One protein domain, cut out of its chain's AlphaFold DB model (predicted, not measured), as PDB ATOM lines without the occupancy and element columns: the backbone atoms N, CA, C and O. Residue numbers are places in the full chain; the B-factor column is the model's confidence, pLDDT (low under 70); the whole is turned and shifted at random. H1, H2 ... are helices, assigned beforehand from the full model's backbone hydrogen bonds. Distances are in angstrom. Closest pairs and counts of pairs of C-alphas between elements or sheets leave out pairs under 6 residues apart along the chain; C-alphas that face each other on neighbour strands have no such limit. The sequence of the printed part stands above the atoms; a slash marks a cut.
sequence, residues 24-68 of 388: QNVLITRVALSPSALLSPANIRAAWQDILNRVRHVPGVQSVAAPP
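Overview. This is residues 24 to 68 of the 388 residues of the protein "MacB_PCD domain-containing protein" of Acidobacteria bacterium (UniProt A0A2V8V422). A loose, open hairpin-like course: an extended stretch, residues 24 to 34, runs to a far corner where the short helix H1 turns the chain, and the longer helix H2 leads back from there. After H2, residues 57 to 68 make a turn and a tail that folds back, with no named element. The printed part has 45 residues, with two named helices in the order H1, H2 and no named strand; the class is all helix, though under half of the residues, 21 of 45, are in named elements. It is loose, with a radius of gyration of the C-alphas of 11.9 A, and elongated, spanning 36 by 20 by 15 A.

Arrangement. H1, residues 35 to 39, and H2, residues 41 to 56, touch only at the corner by their tight link of one residue, Ser 40. Their closest C-alphas are those of Ala 37 and Asn 43, 5.1 A apart, and 4 pairs of C-alphas are within 8 A. H2 touches H1 with residues 43 to 47 alone. The centres of the two helices are 12.3 A apart. In H2 every O i to N i+4 pair is within hydrogen-bond range; in H1 0 of 1 is, and 1 of 2 O i to N i+3 pairs.

Along the chain. The printed part begins at Gln 24, C-alpha (-42.115, -11.829, 4.892). H1 begins at Pro 35, C-alpha (-9.595, -3.324, 6.755), and ends at Leu 39. H2 runs from Pro 41 to Arg 56, 22.7 A from first to last C-alpha, and ends at C-alpha (-31.918, 1.812, 11.423).

Size, cuts and confidence. The two C-alphas farthest apart are those of Gln 24 and Leu 39, 36.8 A, while those of Gln 24 and Pro 68 are 19.5 A apart. The printed part has no cut. The mean pLDDT of the printed part is 71.5; residues 24 to 39, 41, 44 and 65 to 68 are under 70.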
ATOM      1  N   GLN A  24     -41.632 -12.889   5.771       68.06
ATOM      2  CA  GLN A  24     -42.115 -11.829   4.892       68.06
ATOM      3  C   GLN A  24     -41.371 -10.521   5.176       68.06
ATOM      4  O   GLN A  24     -41.216 -10.107   6.319       68.06
ATOM      5  N   ASN A  25     -40.912  -9.846   4.118       69.19
ATOM      6  CA  ASN A  25     -40.197  -8.564   4.196       69.19
ATOM      7  C   ASN A  25     -38.886  -8.591   5.015       69.19
ATOM      8  O   ASN A  25     -38.400  -7.541   5.438       69.19
ATOM      9  N   VAL A  26     -38.273  -9.768   5.200       57.97
ATOM     10  CA  VAL A  26     -36.967  -9.919   5.862       57.97
ATOM     11  C   VAL A  26     -35.854 -10.013   4.816       57.97
ATOM     12  O   VAL A  26     -35.806 -10.948   4.020       57.97
ATOM     13  N   LEU A  27     -34.925  -9.053   4.832       59.22
ATOM     14  CA  LEU A  27     -33.740  -9.048   3.972       59.22
ATOM     15  C   LEU A  27     -32.506  -9.498   4.763       59.22
ATOM     16  O   LEU A  27     -32.129  -8.866   5.748       59.22
ATOM     17  N   ILE A  28     -31.834 -10.550   4.293       56.81
ATOM     18  CA  ILE A  28     -30.551 -11.007   4.841       56.81
ATOM     19  C   ILE A  28     -29.448 -10.614   3.859       56.81
ATOM     20  O   ILE A  28     -29.491 -10.981   2.687       56.81
ATOM     21  N   THR A  29     -28.449  -9.869   4.331       52.81
ATOM     22  CA  THR A  29     -27.329  -9.406   3.501       52.81
ATOM     23  C   THR A  29     -25.998  -9.502   4.243       52.81
ATOM     24  O   THR A  29     -25.954  -9.550   5.473       52.81
ATOM     25  N   ARG A  30     -24.897  -9.547   3.486       50.28
ATOM     26  CA  ARG A  30     -23.529  -9.562   4.017       50.28
ATOM     27  C   ARG A  30     -22.920  -8.173   3.898       50.28
ATOM     28  O   ARG A  30     -22.980  -7.555   2.840       50.28
ATOM     29  N   VAL A  31     -22.281  -7.719   4.971       60.34
ATOM     30  CA  VAL A  31     -21.576  -6.434   5.018       60.34
ATOM     31  C   VAL A  31     -20.115  -6.699   5.353       60.34
ATOM     32  O   VAL A  31     -19.812  -7.327   6.366       60.34
ATOM     33  N   ALA A  32     -19.209  -6.250   4.483       55.81
ATOM     34  CA  ALA A  32     -17.775  -6.304   4.734       55.81
ATOM     35  C   ALA A  32     -17.344  -5.064   5.529       55.81
ATOM     36  O   ALA A  32     -17.726  -3.942   5.193       55.81
ATOM     37  N   LEU A  33     -16.544  -5.264   6.575       62.06
ATOM     38  CA  LEU A  33     -15.931  -4.162   7.313       62.06
ATOM     39  C   LEU A  33     -14.679  -3.658   6.591       62.06
ATOM     40  O   LEU A  33     -13.970  -4.418   5.934       62.06
ATOM     41  N   SER A  34     -14.390  -2.368   6.768       61.78
ATOM     42  CA  SER A  34     -13.122  -1.769   6.348       61.78
ATOM     43  C   SER A  34     -11.929  -2.520   6.963       61.78
ATOM     44  O   SER A  34     -11.972  -2.809   8.164       61.78
ATOM     45  N   PRO A  35     -10.829  -2.751   6.216       58.38
ATOM     46  CA  PRO A  35      -9.595  -3.324   6.755       58.38
ATOM     47  C   PRO A  35      -9.085  -2.627   8.025       58.38
ATOM     48  O   PRO A  35      -8.623  -3.290   8.950       58.38
ATOM     49  N   SER A  36      -9.229  -1.300   8.116       65.75
ATOM     50  CA  SER A  36      -8.800  -0.518   9.286       65.75
ATOM     51  C   SER A  36      -9.650  -0.767  10.537       65.75
ATOM     52  O   SER A  36      -9.152  -0.664  11.660       65.75
ATOM     53  N   ALA A  37     -10.920  -1.138  10.367       63.34
ATOM     54  CA  ALA A  37     -11.824  -1.423  11.477       63.34
ATOM     55  C   ALA A  37     -11.526  -2.775  12.147       63.34
ATOM     56  O   ALA A  37     -11.950  -3.001  13.275       63.34
ATOM     57  N   LEU A  38     -10.784  -3.664  11.482       59.12
ATOM     58  CA  LEU A  38     -10.502  -5.025  11.954       59.12
ATOM     59  C   LEU A  38      -9.256  -5.128  12.827       59.12
ATOM     60  O   LEU A  38      -8.979  -6.189  13.372       59.12
ATOM     61  N   LEU A  39      -8.505  -4.035  12.957       65.56
ATOM     62  CA  LEU A  39      -7.239  -4.013  13.685       65.56
ATOM     63  C   LEU A  39      -7.416  -4.190  15.199       65.56
ATOM     64  O   LEU A  39      -6.468  -4.572  15.877       65.56
ATOM     65  N   SER A  40      -8.604  -3.909  15.747       72.44
ATOM     66  CA  SER A  40      -8.883  -4.110  17.170       72.44
ATOM     67  C   SER A  40     -10.320  -4.587  17.419       72.44
ATOM     68  O   SER A  40     -11.248  -4.139  16.737       72.44
ATOM     69  N   PRO A  41     -10.560  -5.429  18.444       68.06
ATOM     70  CA  PRO A  41     -11.914  -5.839  18.823       68.06
ATOM     71  C   PRO A  41     -12.836  -4.661  19.172       68.06
ATOM     72  O   PRO A  41     -14.048  -4.734  18.974       68.06
ATOM     73  N   ALA A  42     -12.272  -3.567  19.694       76.81
ATOM     74  CA  ALA A  42     -13.016  -2.346  19.987       76.81
ATOM     75  C   ALA A  42     -13.498  -1.656  18.701       76.81
ATOM     76  O   ALA A  42     -14.672  -1.299  18.611       76.81
ATOM     77  N   ASN A  43     -12.633  -1.557  17.688       75.19
ATOM     78  CA  ASN A  43     -12.967  -0.954  16.398       75.19
ATOM     79  C   ASN A  43     -14.001  -1.791  15.639       75.19
ATOM     80  O   ASN A  43     -14.914  -1.225  15.043       75.19
ATOM     81  N   ILE A  44     -13.923  -3.124  15.723       68.75
ATOM     82  CA  ILE A  44     -14.917  -4.028  15.127       68.75
ATOM     83  C   ILE A  44     -16.299  -3.781  15.740       68.75
ATOM     84  O   ILE A  44     -17.283  -3.643  15.010       68.75
ATOM     85  N   ARG A  45     -16.386  -3.698  17.075       79.19
ATOM     86  CA  ARG A  45     -17.654  -3.415  17.770       79.19
ATOM     87  C   ARG A  45     -18.201  -2.038  17.411       79.19
ATOM     88  O   ARG A  45     -19.383  -1.939  17.096       79.19
ATOM     89  N   ALA A  46     -17.350  -1.013  17.415       83.50
ATOM     90  CA  ALA A  46     -17.743   0.345  17.053       83.50
ATOM     91  C   ALA A  46     -18.250   0.417  15.603       83.50
ATOM     92  O   ALA A  46     -19.312   0.980  15.352       83.50
ATOM     93  N   ALA A  47     -17.554  -0.230  14.663       75.00
ATOM     94  CA  ALA A  47     -17.952  -0.269  13.259       75.00
ATOM     95  C   ALA A  47     -19.297  -0.984  13.053       75.00
ATOM     96  O   ALA A  47     -20.138  -0.500  12.296       75.00
ATOM     97  N   TRP A  48     -19.540  -2.098  13.751       78.62
ATOM     98  CA  TRP A  48     -20.839  -2.774  13.703       78.62
ATOM     99  C   TRP A  48     -21.959  -1.942  14.326       78.62
ATOM    100  O   TRP A  48     -23.036  -1.863  13.741       78.62
ATOM    101  N   GLN A  49     -21.724  -1.298  15.470       86.31
ATOM    102  CA  GLN A  49     -22.713  -0.410  16.092       86.31
ATOM    103  C   GLN A  49     -23.084   0.752  15.170       86.31
ATOM    104  O   GLN A  49     -24.261   1.050  14.992       86.31
ATOM    105  N   ASP A  50     -22.089   1.364  14.540       86.62
ATOM    106  CA  ASP A  50     -22.264   2.467  13.605       86.62
ATOM    107  C   ASP A  50     -23.025   2.034  12.334       86.62
ATOM    108  O   ASP A  50     -23.986   2.689  11.927       86.62
ATOM    109  N   ILE A  51     -22.704   0.864  11.761       80.75
ATOM    110  CA  ILE A  51     -23.478   0.275  10.651       80.75
ATOM    111  C   ILE A  51     -24.932   0.033  11.065       80.75
ATOM    112  O   ILE A  51     -25.842   0.467  10.363       80.75
ATOM    113  N   LEU A  52     -25.165  -0.630  12.201       83.00
ATOM    114  CA  LEU A  52     -26.517  -0.920  12.683       83.00
ATOM    115  C   LEU A  52     -27.310   0.371  12.927       83.00
ATOM    116  O   LEU A  52     -28.481   0.444  12.558       83.00
ATOM    117  N   ASN A  53     -26.668   1.403  13.479       87.88
ATOM    118  CA  ASN A  53     -27.283   2.709  13.690       87.88
ATOM    119  C   ASN A  53     -27.647   3.382  12.366       87.88
ATOM    120  O   ASN A  53     -28.774   3.848  12.230       87.88
ATOM    121  N   ARG A  54     -26.759   3.389  11.365       86.00
ATOM    122  CA  ARG A  54     -27.083   3.952  10.044       86.00
ATOM    123  C   ARG A  54     -28.232   3.220   9.366       86.00
ATOM    124  O   ARG A  54     -29.142   3.868   8.862       86.00
ATOM    125  N   VAL A  55     -28.218   1.885   9.379       80.75
ATOM    126  CA  VAL A  55     -29.255   1.076   8.716       80.75
ATOM    127  C   VAL A  55     -30.619   1.285   9.380       80.75
ATOM    128  O   VAL A  55     -31.619   1.368   8.677       80.75
ATOM    129  N   ARG A  56     -30.671   1.476  10.706       85.50
ATOM    130  CA  ARG A  56     -31.918   1.812  11.423       85.50
ATOM    131  C   ARG A  56     -32.563   3.128  10.979       85.50
ATOM    132  O   ARG A  56     -33.762   3.279  11.162       85.50
ATOM    133  N   HIS A  57     -31.797   4.067  10.426       88.19
ATOM    134  CA  HIS A  57     -32.316   5.360   9.963       88.19
ATOM    135  C   HIS A  57     -32.688   5.363   8.472       88.19
ATOM    136  O   HIS A  57     -33.158   6.380   7.963       88.19
ATOM    137  N   VAL A  58     -32.483   4.255   7.750       85.56
ATOM    138  CA  VAL A  58     -32.870   4.157   6.339       85.56
ATOM    139  C   VAL A  58     -34.402   4.080   6.237       85.56
ATOM    140  O   VAL A  58     -35.006   3.218   6.881       85.56
ATOM    141  N   PRO A  59     -35.055   4.930   5.419       83.06
ATOM    142  CA  PRO A  59     -36.502   4.879   5.230       83.06
ATOM    143  C   PRO A  59     -36.955   3.491   4.762       83.06
ATOM    144  O   PRO A  59     -36.417   2.948   3.800       83.06
ATOM    145  N   GLY A  60     -37.948   2.916   5.443       80.25
ATOM    146  CA  GLY A  60     -38.466   1.572   5.156       80.25
ATOM    147  C   GLY A  60     -37.840   0.444   5.983       80.25
ATOM    148  O   GLY A  60     -38.366  -0.667   5.972       80.25
ATOM    149  N   VAL A  61     -36.778   0.708   6.753       79.06
ATOM    150  CA  VAL A  61     -36.210  -0.271   7.692       79.06
ATOM    151  C   VAL A  61     -36.940  -0.195   9.033       79.06
ATOM    152  O   VAL A  61     -36.842   0.798   9.746       79.06
ATOM    153  N   GLN A  62     -37.662  -1.258   9.396       79.31
ATOM    154  CA  GLN A  62     -38.394  -1.329  10.670       79.31
ATOM    155  C   GLN A  62     -37.541  -1.872  11.824       79.31
ATOM    156  O   GLN A  62     -37.673  -1.431  12.963       79.31
ATOM    157  N   SER A  63     -36.658  -2.836  11.551       77.25
ATOM    158  CA  SER A  63     -35.751  -3.407  12.547       77.25
ATOM    159  C   SER A  63     -34.476  -3.940  11.891       77.25
ATOM    160  O   SER A  63     -34.468  -4.295  10.714       77.25
ATOM    161  N   VAL A  64     -33.379  -3.959  12.652       76.38
ATOM    162  CA  VAL A  64     -32.075  -4.462  12.197       76.38
ATOM    163  C   VAL A  64     -31.463  -5.295  13.310       76.38
ATOM    164  O   VAL A  64     -31.306  -4.810  14.435       76.38
ATOM    165  N   ALA A  65     -31.089  -6.528  12.985       69.50
ATOM    166  CA  ALA A  65     -30.431  -7.454  13.893       69.50
ATOM    167  C   ALA A  65     -29.332  -8.232  13.159       69.50
ATOM    168  O   ALA A  65     -29.436  -8.494  11.962       69.50
ATOM    169  N   ALA A  66     -28.285  -8.609  13.892       63.50
ATOM    170  CA  ALA A  66     -27.293  -9.565  13.420       63.50
ATOM    171  C   ALA A  66     -27.707 -10.964  13.910       63.50
ATOM    172  O   ALA A  66     -27.806 -11.157  15.127       63.50
ATOM    173  N   PRO A  67     -27.987 -11.926  13.014       58.38
ATOM    174  CA  PRO A  67     -28.342 -13.275  13.430       58.38
ATOM    175  C   PRO A  67     -27.168 -13.948  14.163       58.38
ATOM    176  O   PRO A  67     -26.005 -13.611  13.914       58.38
ATOM    177  N   PRO A  68     -27.442 -14.907  15.065       55.38
ATOM    178  CA  PRO A  68     -26.397 -15.655  15.755       55.38
ATOM    179  C   PRO A  68     -25.498 -16.404  14.760       55.38
ATOM    180  O   PRO A  68     -25.952 -16.905  13.729       55.38
TER     181      PRO A  68